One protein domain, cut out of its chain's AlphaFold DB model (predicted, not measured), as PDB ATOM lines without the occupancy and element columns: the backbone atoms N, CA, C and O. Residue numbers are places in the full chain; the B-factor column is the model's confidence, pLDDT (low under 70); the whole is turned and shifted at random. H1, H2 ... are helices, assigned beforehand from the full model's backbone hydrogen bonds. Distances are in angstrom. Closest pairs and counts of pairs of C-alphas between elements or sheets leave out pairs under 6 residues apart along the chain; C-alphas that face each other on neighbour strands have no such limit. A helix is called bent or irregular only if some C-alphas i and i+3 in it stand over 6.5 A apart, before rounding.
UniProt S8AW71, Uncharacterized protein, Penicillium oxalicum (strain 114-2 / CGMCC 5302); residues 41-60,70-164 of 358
ATOM      1  N   TYR A  41     -15.669 -13.511   7.843       83.88
ATOM      2  CA  TYR A  41     -15.475 -12.443   6.846       83.88
ATOM      3  C   TYR A  41     -14.508 -12.840   5.740       83.88
ATOM      4  O   TYR A  41     -14.831 -12.748   4.558       83.88
ATOM      5  N   ASP A  42     -13.357 -13.383   6.126       85.62
ATOM      6  CA  ASP A  42     -12.359 -13.864   5.181       85.62
ATOM      7  C   ASP A  42     -12.904 -15.026   4.337       85.62
ATOM      8  O   ASP A  42     -12.502 -15.205   3.188       85.62
ATOM      9  N   ALA A  43     -13.793 -15.848   4.903       89.00
ATOM     10  CA  ALA A  43     -14.403 -16.975   4.207       89.00
ATOM     11  C   ALA A  43     -15.392 -16.505   3.136       89.00
ATOM     12  O   ALA A  43     -15.335 -16.987   2.006       89.00
ATOM     13  N   VAL A  44     -16.238 -15.523   3.475       88.50
ATOM     14  CA  VAL A  44     -17.139 -14.845   2.528       88.50
ATOM     15  C   VAL A  44     -16.327 -14.168   1.423       88.50
ATOM     16  O   VAL A  44     -16.619 -14.349   0.247       88.50
ATOM     17  N   ALA A  45     -15.222 -13.506   1.773       86.31
ATOM     18  CA  ALA A  45     -14.299 -12.901   0.814       86.31
ATOM     19  C   ALA A  45     -13.443 -13.920   0.026       86.31
ATOM     20  O   ALA A  45     -12.571 -13.526  -0.752       86.31
ATOM     21  N   GLY A  46     -13.629 -15.228   0.242       86.44
ATOM     22  CA  GLY A  46     -12.931 -16.291  -0.479       86.44
ATOM     23  C   GLY A  46     -11.451 -16.476  -0.117       86.44
ATOM     24  O   GLY A  46     -10.750 -17.183  -0.841       86.44
ATOM     25  N   ARG A  47     -10.976 -15.887   0.989       84.50
ATOM     26  CA  ARG A  47      -9.571 -15.877   1.464       84.50
ATOM     27  C   ARG A  47      -9.235 -16.985   2.453       84.50
ATOM     28  O   ARG A  47      -8.094 -17.122   2.896       84.50
ATOM     29  N   VAL A  48     -10.216 -17.791   2.840       87.44
ATOM     30  CA  VAL A  48      -9.995 -18.908   3.764       87.44
ATOM     31  C   VAL A  48      -9.952 -20.208   2.997       87.44
ATOM     32  O   VAL A  48     -10.852 -20.540   2.236       87.44
ATOM     33  N   ASN A  49      -8.916 -20.993   3.260       87.19
ATOM     34  CA  ASN A  49      -8.746 -22.327   2.721       87.19
ATOM     35  C   ASN A  49      -8.618 -23.365   3.839       87.19
ATOM     36  O   ASN A  49      -8.455 -23.040   5.011       87.19
ATOM     37  N   ARG A  50      -8.613 -24.659   3.486       81.94
ATOM     38  CA  ARG A  50      -8.405 -25.760   4.457       81.94
ATOM     39  C   ARG A  50      -7.128 -25.628   5.296       81.94
ATOM     40  O   ARG A  50      -7.038 -26.255   6.345       81.94
ATOM     41  N   LYS A  51      -6.141 -24.875   4.803       79.06
ATOM     42  CA  LYS A  51      -4.853 -24.616   5.461       79.06
ATOM     43  C   LYS A  51      -4.869 -23.374   6.363       79.06
ATOM     44  O   LYS A  51      -3.859 -23.103   7.005       79.06
ATOM     45  N   GLY A  52      -5.982 -22.644   6.401       80.69
ATOM     46  CA  GLY A  52      -6.135 -21.379   7.108       80.69
ATOM     47  C   GLY A  52      -6.303 -20.199   6.154       80.69
ATOM     48  O   GLY A  52      -6.682 -20.368   4.992       80.69
ATOM     49  N   HIS A  53      -6.010 -19.011   6.671       82.25
ATOM     50  CA  HIS A  53      -6.068 -17.759   5.934       82.25
ATOM     51  C   HIS A  53      -4.997 -17.774   4.829       82.25
ATOM     52  O   HIS A  53      -3.830 -18.060   5.117       82.25
ATOM     53  N   HIS A  54      -5.364 -17.471   3.583       77.50
ATOM     54  CA  HIS A  54      -4.403 -17.227   2.511       77.50
ATOM     55  C   HIS A  54      -4.501 -15.776   2.029       77.50
ATOM     56  O   HIS A  54      -5.605 -15.260   1.875       77.50
ATOM     57  N   PRO A  55      -3.365 -15.121   1.744       67.25
ATOM     58  CA  PRO A  55      -3.397 -13.818   1.100       67.25
ATOM     59  C   PRO A  55      -4.083 -13.933  -0.268       67.25
ATOM     60  O   PRO A  55      -4.029 -14.983  -0.919       67.25
ATOM     61  N   ASN A  56      -4.735 -12.854  -0.699       64.44
ATOM     62  CA  ASN A  56      -5.407 -12.771  -2.000       64.44
ATOM     63  C   ASN A  56      -4.416 -12.916  -3.181       64.44
ATOM     64  O   ASN A  56      -4.790 -13.239  -4.307       64.44
ATOM     65  N   GLU A  57      -3.117 -12.740  -2.927       65.00
ATOM     66  CA  GLU A  57      -2.093 -12.951  -3.939       65.00
ATOM     67  C   GLU A  57      -1.929 -14.447  -4.248       65.00
ATOM     68  O   GLU A  57      -1.494 -15.252  -3.417       65.00
ATOM     69  N   ALA A  58      -2.284 -14.828  -5.477       59.31
ATOM     70  CA  ALA A  58      -2.068 -16.170  -5.987       59.31
ATOM     71  C   ALA A  58      -0.563 -16.461  -6.011       59.31
ATOM     72  O   ALA A  58       0.138 -16.119  -6.963       59.31
ATOM     73  N   PHE A  59      -0.058 -17.112  -4.961       57.16
ATOM     74  CA  PHE A  59       1.335 -17.535  -4.894       57.16
ATOM     75  C   PHE A  59       1.551 -18.695  -5.872       57.16
ATOM     76  O   PHE A  59       1.524 -19.877  -5.516       57.16
ATOM     77  N   ALA A  60       1.722 -18.360  -7.149       58.34
ATOM     78  CA  ALA A  60       2.189 -19.294  -8.152       58.34
ATOM     79  C   ALA A  60       3.631 -19.648  -7.782       58.34
ATOM     80  O   ALA A  60       4.557 -18.854  -7.937       58.34
ATOM     81  N   GLY A  70      -4.860 -26.783  -4.681       58.88
ATOM     82  CA  GLY A  70      -4.920 -27.371  -3.349       58.88
ATOM     83  C   GLY A  70      -5.736 -26.579  -2.342       58.88
ATOM     84  O   GLY A  70      -5.643 -26.867  -1.151       58.88
ATOM     85  N   ALA A  71      -6.469 -25.563  -2.777       63.25
ATOM     86  CA  ALA A  71      -7.046 -24.611  -1.855       63.25
ATOM     87  C   ALA A  71      -8.335 -24.032  -2.470       63.25
ATOM     88  O   ALA A  71      -8.378 -22.899  -2.935       63.25
ATOM     89  N   ARG A  72      -9.366 -24.886  -2.563       80.19
ATOM     90  CA  ARG A  72     -10.747 -24.434  -2.783       80.19
ATOM     91  C   ARG A  72     -11.155 -23.632  -1.553       80.19
ATOM     92  O   ARG A  72     -11.179 -24.233  -0.470       80.19
ATOM     93  N   SER A  73     -11.504 -22.361  -1.757       86.12
ATOM     94  CA  SER A  73     -11.971 -21.487  -0.686       86.12
ATOM     95  C   SER A  73     -13.098 -22.168   0.079       86.12
ATOM     96  O   SER A  73     -14.004 -22.772  -0.512       86.12
ATOM     97  N   LEU A  74     -12.976 -22.158   1.402       87.50
ATOM     98  CA  LEU A  74     -13.991 -22.696   2.286       87.50
ATOM     99  C   LEU A  74     -15.206 -21.795   2.213       87.50
ATOM    100  O   LEU A  74     -15.084 -20.572   2.223       87.50
ATOM    101  N   ARG A  75     -16.375 -22.419   2.157       85.94
ATOM    102  CA  ARG A  75     -17.608 -21.668   2.302       85.94
ATOM    103  C   ARG A  75     -17.774 -21.211   3.762       85.94
ATOM    104  O   ARG A  75     -17.227 -21.874   4.652       85.94
ATOM    105  N   PRO A  76     -18.504 -20.116   4.023       85.44
ATOM    106  CA  PRO A  76     -18.684 -19.576   5.372       85.44
ATOM    107  C   PRO A  76     -19.197 -20.613   6.378       85.44
ATOM    108  O   PRO A  76     -18.678 -20.705   7.489       85.44
ATOM    109  N   GLU A  77     -20.136 -21.466   5.965       83.00
ATOM    110  CA  GLU A  77     -20.664 -22.552   6.788       83.00
ATOM    111  C   GLU A  77     -19.576 -23.567   7.161       83.00
ATOM    112  O   GLU A  77     -19.453 -23.949   8.320       83.00
ATOM    113  N   GLU A  78     -18.695 -23.936   6.223       83.69
ATOM    114  CA  GLU A  78     -17.592 -24.864   6.497       83.69
ATOM    115  C   GLU A  78     -16.596 -24.282   7.511       83.69
ATOM    116  O   GLU A  78     -15.986 -25.038   8.269       83.69
ATOM    117  N   VAL A  79     -16.412 -22.958   7.529       85.62
ATOM    118  CA  VAL A  79     -15.543 -22.271   8.498       85.62
ATOM    119  C   VAL A  79     -16.172 -22.266   9.887       85.62
ATOM    120  O   VAL A  79     -15.482 -22.609  10.849       85.62
ATOM    121  N   LEU A  80     -17.471 -21.978   9.985       79.19
ATOM    122  CA  LEU A  80     -18.222 -22.048  11.241       79.19
ATOM    123  C   LEU A  80     -18.195 -23.458  11.833       79.19
ATOM    124  O   LEU A  80     -17.773 -23.628  12.977       79.19
ATOM    125  N   PHE A  81     -18.510 -24.480  11.030       78.38
ATOM    126  CA  PHE A  81     -18.477 -25.872  11.484       78.38
ATOM    127  C   PHE A  81     -17.087 -26.276  11.984       78.38
ATOM    128  O   PHE A  81     -16.954 -26.930  13.014       78.38
ATOM    129  N   ARG A  82     -16.018 -25.834  11.311       79.31
ATOM    130  CA  ARG A  82     -14.641 -26.122  11.741       79.31
ATOM    131  C   ARG A  82     -14.259 -25.430  13.042       79.31
ATOM    132  O   ARG A  82     -13.559 -26.044  13.844       79.31
ATOM    133  N   ALA A  83     -14.682 -24.182  13.228       73.44
ATOM    134  CA  ALA A  83     -14.430 -23.430  14.453       73.44
ATOM    135  C   ALA A  83     -15.219 -24.005  15.643       73.44
ATOM    136  O   ALA A  83     -14.703 -24.063  16.756       73.44
ATOM    137  N   GLN A  84     -16.446 -24.473  15.399       70.06
ATOM    138  CA  GLN A  84     -17.404 -24.910  16.423       70.06
ATOM    139  C   GLN A  84     -17.422 -26.423  16.682       70.06
ATOM    140  O   GLN A  84     -18.209 -26.871  17.516       70.06
ATOM    141  N   ASN A  85     -16.542 -27.192  16.027       54.69
ATOM    142  CA  ASN A  85     -16.434 -28.665  16.020       54.69
ATOM    143  C   ASN A  85     -16.349 -29.385  17.389       54.69
ATOM    144  O   ASN A  85     -16.082 -30.583  17.418       54.69
ATOM    145  N   ASN A  86     -16.575 -28.709  18.516       53.56
ATOM    146  CA  ASN A  86     -16.598 -29.325  19.835       53.56
ATOM    147  C   ASN A  86     -17.937 -29.270  20.582       53.56
ATOM    148  O   ASN A  86     -18.019 -29.980  21.579       53.56
ATOM    149  N   LEU A  87     -18.953 -28.470  20.207       54.81
ATOM    150  CA  LEU A  87     -20.044 -28.231  21.178       54.81
ATOM    151  C   LEU A  87     -21.503 -28.233  20.712       54.81
ATOM    152  O   LEU A  87     -22.345 -28.415  21.587       54.81
ATOM    153  N   ILE A  88     -21.866 -28.048  19.440       57.75
ATOM    154  CA  ILE A  88     -23.296 -27.896  19.105       57.75
ATOM    155  C   ILE A  88     -23.602 -28.537  17.751       57.75
ATOM    156  O   ILE A  88     -23.055 -28.143  16.724       57.75
ATOM    157  N   ASP A  89     -24.471 -29.548  17.772       63.56
ATOM    158  CA  ASP A  89     -25.110 -30.135  16.595       63.56
ATOM    159  C   ASP A  89     -26.114 -29.092  16.078       63.56
ATOM    160  O   ASP A  89     -27.246 -29.004  16.557       63.56
ATOM    161  N   PHE A  90     -25.656 -28.176  15.220       64.25
ATOM    162  CA  PHE A  90     -26.513 -27.121  14.682       64.25
ATOM    163  C   PHE A  90     -27.558 -27.756  13.762       64.25
ATOM    164  O   PHE A  90     -27.226 -28.257  12.689       64.25
ATOM    165  N   ASP A  91     -28.828 -27.726  14.174       72.06
ATOM    166  CA  ASP A  91     -29.936 -28.133  13.311       72.06
ATOM    167  C   ASP A  91     -29.961 -27.143  12.132       72.06
ATOM    168  O   ASP A  91     -30.061 -25.933  12.343       72.06
ATOM    169  N   GLU A  92     -29.864 -27.620  10.884       71.06
ATOM    170  CA  GLU A  92     -29.808 -26.768   9.672       71.06
ATOM    171  C   GLU A  92     -30.949 -25.734   9.642       71.06
ATOM    172  O   GLU A  92     -30.842 -24.645   9.078       71.06
ATOM    173  N   LYS A  93     -32.050 -26.048  10.327       75.88
ATOM    174  CA  LYS A  93     -33.196 -25.163  10.514       75.88
ATOM    175  C   LYS A  93     -32.845 -23.846  11.201       75.88
ATOM    176  O   LYS A  93     -33.483 -22.854  10.864       75.88
ATOM    177  N   GLU A  94     -31.920 -23.826  12.153       75.38
ATOM    178  CA  GLU A  94     -31.524 -22.603  12.861       75.38
ATOM    179  C   GLU A  94     -30.638 -21.717  11.976       75.38
ATOM    180  O   GLU A  94     -30.791 -20.500  11.970       75.38
ATOM    181  N   TYR A  95     -29.820 -22.327  11.113       73.50
ATOM    182  CA  TYR A  95     -29.013 -21.618  10.115       73.50
ATOM    183  C   TYR A  95     -29.876 -20.938   9.034       73.50
ATOM    184  O   TYR A  95     -29.683 -19.766   8.705       73.50
ATOM    185  N   PHE A  96     -30.909 -21.626   8.536       77.50
ATOM    186  CA  PHE A  96     -31.873 -21.075   7.569       77.50
ATOM    187  C   PHE A  96     -33.059 -20.345   8.230       77.50
ATOM    188  O   PHE A  96     -34.145 -20.247   7.658       77.50
ATOM    189  N   ALA A  97     -32.894 -19.811   9.446       81.94
ATOM    190  CA  ALA A  97     -33.961 -19.069  10.124       81.94
ATOM    191  C   ALA A  97     -34.391 -17.794   9.372       81.94
ATOM    192  O   ALA A  97     -35.540 -17.371   9.507       81.94
ATOM    193  N   HIS A  98     -33.509 -17.224   8.542       79.12
ATOM    194  CA  HIS A  98     -33.790 -16.029   7.744       79.12
ATOM    195  C   HIS A  98     -34.943 -16.226   6.742       79.12
ATOM    196  O   HIS A  98     -35.703 -15.294   6.499       79.12
ATOM    197  N   GLU A  99     -35.155 -17.446   6.233       83.50
ATOM    198  CA  GLU A  99     -36.287 -17.769   5.348       83.50
ATOM    199  C   GLU A  99     -37.645 -17.698   6.067       83.50
ATOM    200  O   GLU A  99     -38.692 -17.581   5.433       83.50
ATOM    201  N   ARG A 100     -37.640 -17.785   7.404       83.62
ATOM    202  CA  ARG A 100     -38.851 -17.754   8.240       83.62
ATOM    203  C   ARG A 100     -39.141 -16.372   8.816       83.62
ATOM    204  O   ARG A 100     -40.069 -16.236   9.617       83.62
ATOM    205  N   LEU A 101     -38.353 -15.361   8.455       82.75
ATOM    206  CA  LEU A 101     -38.582 -14.002   8.918       82.75
ATOM    207  C   LEU A 101     -39.898 -13.463   8.358       82.75
ATOM    208  O   LEU A 101     -40.295 -13.730   7.224       82.75
ATOM    209  N   GLN A 102     -40.603 -12.705   9.193       83.50
ATOM    210  CA  GLN A 102     -41.804 -12.002   8.766       83.50
ATOM    211  C   GLN A 102     -41.417 -10.899   7.779       83.50
ATOM    212  O   GLN A 102     -40.385 -10.255   7.941       83.50
ATOM    213  N   THR A 103     -42.290 -10.606   6.819       78.25
ATOM    214  CA  THR A 103     -42.103  -9.552   5.806       78.25
ATOM    215  C   THR A 103     -41.934  -8.139   6.370       78.25
ATOM    216  O   THR A 103     -41.604  -7.231   5.623       78.25
ATOM    217  N   GLN A 104     -42.159  -7.933   7.670       75.38
ATOM    218  CA  GLN A 104     -41.897  -6.662   8.353       75.38
ATOM    219  C   GLN A 104     -40.446  -6.526   8.840       75.38
ATOM    220  O   GLN A 104     -39.991  -5.412   9.065       75.38
ATOM    221  N   ASN A 105     -39.716  -7.638   8.966       79.62
ATOM    222  CA  ASN A 105     -38.327  -7.682   9.421       79.62
ATOM    223  C   ASN A 105     -37.438  -8.121   8.255       79.62
ATOM    224  O   ASN A 105     -36.853  -9.206   8.278       79.62
ATOM    225  N   VAL A 106     -37.410  -7.304   7.202       80.81
ATOM    226  CA  VAL A 106     -36.610  -7.590   6.008       80.81
ATOM    227  C   VAL A 106     -35.148  -7.324   6.339       80.81
ATOM    228  O   VAL A 106     -34.773  -6.204   6.680       80.81
ATOM    229  N   LEU A 107     -34.334  -8.376   6.283       85.88
ATOM    230  CA  LEU A 107     -32.884  -8.233   6.316       85.88
ATOM    231  C   LEU A 107     -32.404  -7.624   4.997       85.88
ATOM    232  O   LEU A 107     -33.027  -7.879   3.961       85.88
ATOM    233  N   PRO A 108     -31.295  -6.868   5.019       89.19
ATOM    234  CA  PRO A 108     -30.713  -6.356   3.795       89.19
ATOM    235  C   PRO A 108     -30.360  -7.503   2.846       89.19
ATOM    236  O   PRO A 108     -30.105  -8.636   3.275       89.19
ATOM    237  N   SER A 109     -30.366  -7.205   1.549       88.38
ATOM    238  CA  SER A 109     -30.091  -8.224   0.530       88.38
ATOM    239  C   SER A 109     -28.744  -8.932   0.759       88.38
ATOM    240  O   SER A 109     -27.750  -8.315   1.156       88.38
ATOM    241  N   SER A 110     -28.713 -10.244   0.489       87.62
ATOM    242  CA  SER A 110     -27.519 -11.083   0.673       87.62
ATOM    243  C   SER A 110     -26.311 -10.549  -0.086       87.62
ATOM    244  O   SER A 110     -25.207 -10.550   0.446       87.62
ATOM    245  N   ASP A 111     -26.534 -10.050  -1.299       90.75
ATOM    246  CA  ASP A 111     -25.478  -9.599  -2.203       90.75
ATOM    247  C   ASP A 111     -24.836  -8.299  -1.697       90.75
ATOM    248  O   ASP A 111     -23.621  -8.117  -1.796       90.75
ATOM    249  N   VAL A 112     -25.637  -7.409  -1.094       92.06
ATOM    250  CA  VAL A 112     -25.128  -6.197  -0.435       92.06
ATOM    251  C   VAL A 112     -24.285  -6.582   0.772       92.06
ATOM    252  O   VAL A 112     -23.172  -6.081   0.919       92.06
ATOM    253  N   LEU A 113     -24.765  -7.503   1.613       90.75
ATOM    254  CA  LEU A 113     -23.986  -7.976   2.756       90.75
ATOM    255  C   LEU A 113     -22.693  -8.678   2.320       90.75
ATOM    256  O   LEU A 113     -21.647  -8.420   2.904       90.75
ATOM    257  N   GLU A 114     -22.715  -9.500   1.271       90.25
ATOM    258  CA  GLU A 114     -21.514 -10.150   0.732       90.25
ATOM    259  C   GLU A 114     -20.483  -9.121   0.244       90.25
ATOM    260  O   GLU A 114     -19.299  -9.217   0.582       90.25
ATOM    261  N   ALA A 115     -20.929  -8.087  -0.475       92.88
ATOM    262  CA  ALA A 115     -20.063  -6.999  -0.919       92.88
ATOM    263  C   ALA A 115     -19.471  -6.209   0.259       92.88
ATOM    264  O   ALA A 115     -18.282  -5.886   0.255       92.88
ATOM    265  N   LEU A 116     -20.274  -5.934   1.290       92.94
ATOM    266  CA  LEU A 116     -19.824  -5.254   2.506       92.94
ATOM    267  C   LEU A 116     -18.828  -6.094   3.308       92.94
ATOM    268  O   LEU A 116     -17.836  -5.559   3.797       92.94
ATOM    269  N   HIS A 117     -19.050  -7.403   3.400       90.81
ATOM    270  CA  HIS A 117     -18.116  -8.341   4.020       90.81
ATOM    271  C   HIS A 117     -16.773  -8.353   3.283       90.81
ATOM    272  O   HIS A 117     -15.722  -8.272   3.920       90.81
ATOM    273  N   ALA A 118     -16.796  -8.424   1.949       90.12
ATOM    274  CA  ALA A 118     -15.584  -8.368   1.139       90.12
ATOM    275  C   ALA A 118     -14.849  -7.030   1.318       90.12
ATOM    276  O   ALA A 118     -13.641  -7.022   1.549       90.12
ATOM    277  N   TYR A 119     -15.588  -5.915   1.301       91.56
ATOM    278  CA  TYR A 119     -15.041  -4.584   1.548       91.56
ATOM    279  C   TYR A 119     -14.401  -4.468   2.934       91.56
ATOM    280  O   TYR A 119     -13.284  -3.974   3.048       91.56
ATOM    281  N   ALA A 120     -15.072  -4.939   3.986       90.25
ATOM    282  CA  ALA A 120     -14.535  -4.910   5.341       90.25
ATOM    283  C   ALA A 120     -13.266  -5.768   5.457       90.25
ATOM    284  O   ALA A 120     -12.280  -5.321   6.042       90.25
ATOM    285  N   ALA A 121     -13.249  -6.962   4.856       86.81
ATOM    286  CA  ALA A 121     -12.065  -7.820   4.827       86.81
ATOM    287  C   ALA A 121     -10.868  -7.123   4.150       86.81
ATOM    288  O   ALA A 121      -9.762  -7.143   4.690       86.81
ATOM    289  N   ASP A 122     -11.095  -6.452   3.015       87.88
ATOM    290  CA  ASP A 122     -10.079  -5.626   2.351       87.88
ATOM    291  C   ASP A 122      -9.635  -4.442   3.203       87.88
ATOM    292  O   ASP A 122      -8.440  -4.173   3.332       87.88
ATOM    293  N   PHE A 123     -10.590  -3.744   3.810       89.31
ATOM    294  CA  PHE A 123     -10.310  -2.597   4.654       89.31
ATOM    295  C   PHE A 123      -9.399  -2.985   5.822       89.31
ATOM    296  O   PHE A 123      -8.356  -2.369   5.995       89.31
ATOM    297  N   TYR A 124      -9.713  -4.034   6.583       85.69
ATOM    298  CA  TYR A 124      -8.861  -4.424   7.709       85.69
ATOM    299  C   TYR A 124      -7.510  -4.991   7.273       85.69
ATOM    300  O   TYR A 124      -6.522  -4.795   7.977       85.69
ATOM    301  N   GLU A 125      -7.428  -5.637   6.109       83.00
ATOM    302  CA  GLU A 125      -6.160  -6.141   5.580       83.00
ATOM    303  C   GLU A 125      -5.187  -5.019   5.185       83.00
ATOM    304  O   GLU A 125      -3.982  -5.160   5.415       83.00
ATOM    305  N   PHE A 126      -5.693  -3.919   4.614       85.50
ATOM    306  CA  PHE A 126      -4.854  -2.866   4.030       85.50
ATOM    307  C   PHE A 126      -4.835  -1.539   4.797       85.50
ATOM    308  O   PHE A 126      -3.857  -0.804   4.689       85.50
ATOM    309  N   ALA A 127      -5.892  -1.194   5.533       85.75
ATOM    310  CA  ALA A 127      -6.019   0.114   6.177       85.75
ATOM    311  C   ALA A 127      -5.345   0.189   7.553       85.75
ATOM    312  O   ALA A 127      -5.094   1.287   8.046       85.75
ATOM    313  N   THR A 128      -5.058  -0.955   8.177       83.06
ATOM    314  CA  THR A 128      -4.435  -1.020   9.504       83.06
ATOM    315  C   THR A 128      -2.990  -1.501   9.393       83.06
ATOM    316  O   THR A 128      -2.682  -2.379   8.588       83.06
ATOM    317  N   GLU A 129      -2.097  -0.936  10.210       83.75
ATOM    318  CA  GLU A 129      -0.675  -1.323  10.243       83.75
ATOM    319  C   GLU A 129      -0.495  -2.793  10.659       83.75
ATOM    320  O   GLU A 129       0.405  -3.478  10.177       83.75
ATOM    321  N   ASP A 130      -1.417  -3.297  11.483       83.75
ATOM    322  CA  ASP A 130      -1.412  -4.663  12.006       83.75
ATOM    323  C   ASP A 130      -2.183  -5.663  11.123       83.75
ATOM    324  O   ASP A 130      -2.451  -6.788  11.553       83.75
ATOM    325  N   HIS A 131      -2.586  -5.286   9.903       81.12
ATOM    326  CA  HIS A 131      -3.375  -6.138   8.994       81.12
ATOM    327  C   HIS A 131      -4.654  -6.718   9.630       81.12
ATOM    328  O   HIS A 131      -5.047  -7.865   9.380       81.12
ATOM    329  N   GLY A 132      -5.288  -5.929  10.494       79.06
ATOM    330  CA  GLY A 132      -6.568  -6.231  11.112       79.06
ATOM    331  C   GLY A 132      -6.459  -7.144  12.323       79.06
ATOM    332  O   GLY A 132      -7.481  -7.651  12.773       79.06
ATOM    333  N   LEU A 133      -5.262  -7.379  12.872       80.00
ATOM    334  CA  LEU A 133      -5.053  -8.353  13.948       80.00
ATOM    335  C   LEU A 133      -5.865  -8.057  15.217       80.00
ATOM    336  O   LEU A 133      -6.312  -8.994  15.878       80.00
ATOM    337  N   HIS A 134      -6.110  -6.782  15.522       80.00
ATOM    338  CA  HIS A 134      -6.891  -6.351  16.686       80.00
ATOM    339  C   HIS A 134      -8.225  -5.681  16.324       80.00
ATOM    340  O   HIS A 134      -9.192  -5.805  17.073       80.00
ATOM    341  N   ASP A 135      -8.309  -5.046  15.155       82.00
ATOM    342  CA  ASP A 135      -9.441  -4.175  14.808       82.00
ATOM    343  C   ASP A 135     -10.589  -4.888  14.082       82.00
ATOM    344  O   ASP A 135     -11.671  -4.317  13.938       82.00
ATOM    345  N   HIS A 136     -10.409  -6.147  13.671       75.88
ATOM    346  CA  HIS A 136     -11.418  -6.922  12.934       75.88
ATOM    347  C   HIS A 136     -12.733  -7.144  13.702       75.88
ATOM    348  O   HIS A 136     -13.750  -7.456  13.089       75.88
ATOM    349  N   HIS A 137     -12.733  -6.979  15.028       77.88
ATOM    350  CA  HIS A 137     -13.938  -7.069  15.857       77.88
ATOM    351  C   HIS A 137     -14.805  -5.802  15.833       77.88
ATOM    352  O   HIS A 137     -15.919  -5.833  16.346       77.88
ATOM    353  N   SER A 138     -14.314  -4.688  15.280       83.44
ATOM    354  CA  SER A 138     -15.075  -3.429  15.255       83.44
ATOM    355  C   SER A 138     -16.231  -3.429  14.247       83.44
ATOM    356  O   SER A 138     -17.193  -2.691  14.441       83.44
ATOM    357  N   MET A 139     -16.169  -4.281  13.220       85.00
ATOM    358  CA  MET A 139     -17.289  -4.601  12.329       85.00
ATOM    359  C   MET A 139     -17.722  -6.044  12.583       85.00
ATOM    360  O   MET A 139     -17.381  -6.961  11.837       85.00
ATOM    361  N   ASP A 140     -18.422  -6.254  13.694       85.88
ATOM    362  CA  ASP A 140     -19.055  -7.526  14.031       85.88
ATOM    363  C   ASP A 140     -20.310  -7.778  13.169       85.88
ATOM    364  O   ASP A 140     -20.720  -6.947  12.350       85.88
ATOM    365  N   GLU A 141     -20.926  -8.950  13.332       84.00
ATOM    366  CA  GLU A 141     -22.069  -9.366  12.518       84.00
ATOM    367  C   GLU A 141     -23.236  -8.383  12.668       84.00
ATOM    368  O   GLU A 141     -23.958  -8.101  11.710       84.00
ATOM    369  N   THR A 142     -23.398  -7.816  13.868       88.50
ATOM    370  CA  THR A 142     -24.446  -6.832  14.139       88.50
ATOM    371  C   THR A 142     -24.158  -5.488  13.473       88.50
ATOM    372  O   THR A 142     -25.064  -4.925  12.850       88.50
ATOM    373  N   ALA A 143     -22.912  -5.001  13.516       92.12
ATOM    374  CA  ALA A 143     -22.505  -3.787  12.817       92.12
ATOM    375  C   ALA A 143     -22.653  -3.920  11.297       92.12
ATOM    376  O   ALA A 143     -23.121  -2.985  10.651       92.12
ATOM    377  N   LEU A 144     -22.325  -5.080  10.719       89.81
ATOM    378  CA  LEU A 144     -22.479  -5.320   9.280       89.81
ATOM    379  C   LEU A 144     -23.941  -5.352   8.842       89.81
ATOM    380  O   LEU A 144     -24.276  -4.760   7.817       89.81
ATOM    381  N   ILE A 145     -24.826  -5.966   9.632       91.25
ATOM    382  CA  ILE A 145     -26.268  -5.926   9.358       91.25
ATOM    383  C   ILE A 145     -26.786  -4.490   9.457       91.25
ATOM    384  O   ILE A 145     -27.497  -4.036   8.561       91.25
ATOM    385  N   ALA A 146     -26.407  -3.754  10.506       93.75
ATOM    386  CA  ALA A 146     -26.797  -2.357  10.659       93.75
ATOM    387  C   ALA A 146     -26.301  -1.498   9.485       93.75
ATOM    388  O   ALA A 146     -27.056  -0.689   8.950       93.75
ATOM    389  N   PHE A 147     -25.061  -1.708   9.038       93.62
ATOM    390  CA  PHE A 147     -24.495  -0.998   7.895       93.62
ATOM    391  C   PHE A 147     -25.199  -1.355   6.583       93.62
ATOM    392  O   PHE A 147     -25.509  -0.461   5.802       93.62
ATOM    393  N   GLY A 148     -25.531  -2.631   6.369       93.75
ATOM    394  CA  GLY A 148     -26.327  -3.073   5.224       93.75
ATOM    395  C   GLY A 148     -27.700  -2.401   5.172       93.75
ATOM    396  O   GLY A 148     -28.091  -1.909   4.116       93.75
ATOM    397  N   ILE A 149     -28.391  -2.298   6.313       93.31
ATOM    398  CA  ILE A 149     -29.669  -1.576   6.411       93.31
ATOM    399  C   ILE A 149     -29.474  -0.101   6.053       93.31
ATOM    400  O   ILE A 149     -30.228   0.433   5.248       93.31
ATOM    401  N   LEU A 150     -28.453   0.557   6.607       94.38
ATOM    402  CA  LEU A 150     -28.182   1.966   6.310       94.38
ATOM    403  C   LEU A 150     -27.912   2.197   4.819       94.38
ATOM    404  O   LEU A 150     -28.481   3.116   4.241       94.38
ATOM    405  N   VAL A 151     -27.083   1.362   4.190       94.31
ATOM    406  CA  VAL A 151     -26.768   1.471   2.757       94.31
ATOM    407  C   VAL A 151     -28.013   1.253   1.902       94.31
ATOM    408  O   VAL A 151     -28.229   1.991   0.942       94.31
ATOM    409  N   GLU A 152     -28.847   0.276   2.248       91.50
ATOM    410  CA  GLU A 152     -30.067  -0.009   1.499       91.50
ATOM    411  C   GLU A 152     -31.111   1.110   1.647       91.50
ATOM    412  O   GLU A 152     -31.694   1.534   0.653       91.50
ATOM    413  N   GLU A 153     -31.307   1.647   2.853       92.00
ATOM    414  CA  GLU A 153     -32.222   2.771   3.083       92.00
ATOM    415  C   GLU A 153     -31.715   4.066   2.431       92.00
ATOM    416  O   GLU A 153     -32.496   4.780   1.806       92.00
ATOM    417  N   MET A 154     -30.405   4.332   2.468       92.00
ATOM    418  CA  MET A 154     -29.807   5.454   1.733       92.00
ATOM    419  C   MET A 154     -29.980   5.301   0.217       92.00
ATOM    420  O   MET A 154     -30.242   6.284  -0.475       92.00
ATOM    421  N   ALA A 155     -29.857   4.082  -0.313       90.50
ATOM    422  CA  ALA A 155     -30.100   3.814  -1.726       90.50
ATOM    423  C   ALA A 155     -31.582   3.996  -2.092       90.50
ATOM    424  O   ALA A 155     -31.876   4.570  -3.137       90.50
ATOM    425  N   LYS A 156     -32.519   3.581  -1.233       89.62
ATOM    426  CA  LYS A 156     -33.960   3.826  -1.431       89.62
ATOM    427  C   LYS A 156     -34.299   5.314  -1.386       89.62
ATOM    428  O   LYS A 156     -35.112   5.768  -2.183       89.62
ATOM    429  N   GLU A 157     -33.674   6.080  -0.492       89.62
ATOM    430  CA  GLU A 157     -33.868   7.532  -0.421       89.62
ATOM    431  C   GLU A 157     -33.316   8.236  -1.670       89.62
ATOM    432  O   GLU A 157     -33.984   9.101  -2.231       89.62
ATOM    433  N   ALA A 158     -32.129   7.836  -2.140       88.81
ATOM    434  CA  ALA A 158     -31.478   8.457  -3.292       88.81
ATOM    435  C   ALA A 158     -32.101   8.062  -4.641       88.81
ATOM    436  O   ALA A 158     -32.229   8.900  -5.529       88.81
ATOM    437  N   LEU A 159     -32.467   6.789  -4.823       88.81
ATOM    438  CA  LEU A 159     -32.957   6.253  -6.101       88.81
ATOM    439  C   LEU A 159     -34.497   6.196  -6.167       88.81
ATOM    440  O   LEU A 159     -35.057   5.954  -7.238       88.81
ATOM    441  N   GLY A 160     -35.181   6.421  -5.040       84.44
ATOM    442  CA  GLY A 160     -36.612   6.171  -4.865       84.44
ATOM    443  C   GLY A 160     -36.902   4.701  -4.539       84.44
ATOM    444  O   GLY A 160     -36.083   3.818  -4.795       84.44
ATOM    445  N   GLU A 161     -38.099   4.407  -4.015       82.12
ATOM    446  CA  GLU A 161     -38.509   3.039  -3.632       82.12
ATOM    447  C   GLU A 161     -38.387   2.025  -4.786       82.12
ATOM    448  O   GLU A 161     -38.153   0.841  -4.551       82.12
ATOM    449  N   THR A 162     -38.544   2.485  -6.034       83.00
ATOM    450  CA  THR A 162     -38.488   1.641  -7.241       83.00
ATOM    451  C   THR A 162     -37.185   1.821  -8.034       83.00
ATOM    452  O   THR A 162     -36.950   1.098  -9.001       83.00
ATOM    453  N   GLY A 163     -36.314   2.759  -7.645       82.19
ATOM    454  CA  GLY A 163     -35.115   3.098  -8.419       82.19
ATOM    455  C   GLY A 163     -35.396   3.905  -9.696       82.19
ATOM    456  O   GLY A 163     -34.531   4.013 -10.564       82.19
ATOM    457  N   ASP A 164     -36.608   4.438  -9.850       79.44
ATOM    458  CA  ASP A 164     -37.061   5.171 -11.032       79.44
ATOM    459  C   ASP A 164     -36.424   6.563 -11.156       79.44
ATOM    460  O   ASP A 164     -36.273   7.062 -12.274       79.44
TER     461      ASP A 164
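AT A GLANCE: This is residues 41 to 60 and 70 to 164 of the 358 residues of an uncharacterized protein of Penicillium oxalicum (strain 114-2 / CGMCC 5302) (UniProt S8AW71). The two long helices, H4 and H5, meet near their first residues and spread apart as a wide V; the small helix H1 packs on H4, and H2 packs on H1. From H2 the chain swings out through H3 and back to the start of H4, a loose open loop with a hollow inside it, and residues 83 to 88 and 99 to 105 stick out free. The printed part has 115 residues, with five named helices in the order H1, H2, H3, H4, H5 and no named strand; the class is all helix. The whole is loose, with a radius of gyration of the C-alphas of 16.6 A and spans of 46 by 38 by 27 A.

IN THESE COORDINATES: H5, the longest helix, holds residues 141 to 159 and is 26.6 A long, from C-alpha 141 at (-22.069, -9.366, 12.518) to C-alpha 159 at (-32.957, 6.253, -6.101). H4, residues 110 to 127, is 24.9 A long and begins with C-alpha 110 at (-27.519, -11.083, 0.673). H1 is residues 41 to 44, 5.2 A long. H2, residues 76 to 84, measures 12.3 A, and H3, residues 92 to 100, measures 12.8 A. H3 is irregular: C-alphas 95 and 98 are 7.7 A apart.

HOW THE PARTS SIT: H5 touches H4 with residues 144 to 148 alone, and H4 touches H5 with residues 112 to 117 alone; the closest C-alphas are those of Leu 113 and Gly 148, 6.0 A apart. The two run opposite ways at a steep tilt of 66 degrees. H4 touches H1 with residues 114 to 121 alone, the closest C-alphas being those of Tyr 41 and His 117, 5.6 A apart. H1 touches H2, closest at the C-alphas of Ala 43 and Pro 76, 5.1 A apart. H2 is apart from H4, and H3 touches no helix. Residues 48 to 49 pair antiparallel with residues 52 to 53. In H2, H4 and H5 every O i to N i+4 pair is within hydrogen-bond range; in H3 2 of 5 are, beside 4 of 6 O i to N i+3 pairs, and H1 is too short for an O i to N i+4 pair.

THE WHOLE: The two C-alphas farthest apart are those of Asn 86 and Asp 164, at 50.6 A. Residues 61 to 69 are not printed, and C-alphas 60 and 70 are 11.8 A apart across this cut, which lies in the link from H1 to H2. The link from H4 to H5, 13 residues, is long; those from H2 to H3 and from H3 to H4 are short. The mean pLDDT of the printed part is 81.8, and it is under 70 at residues 55 to 60, 70 to 71 and 85 to 90 of this model.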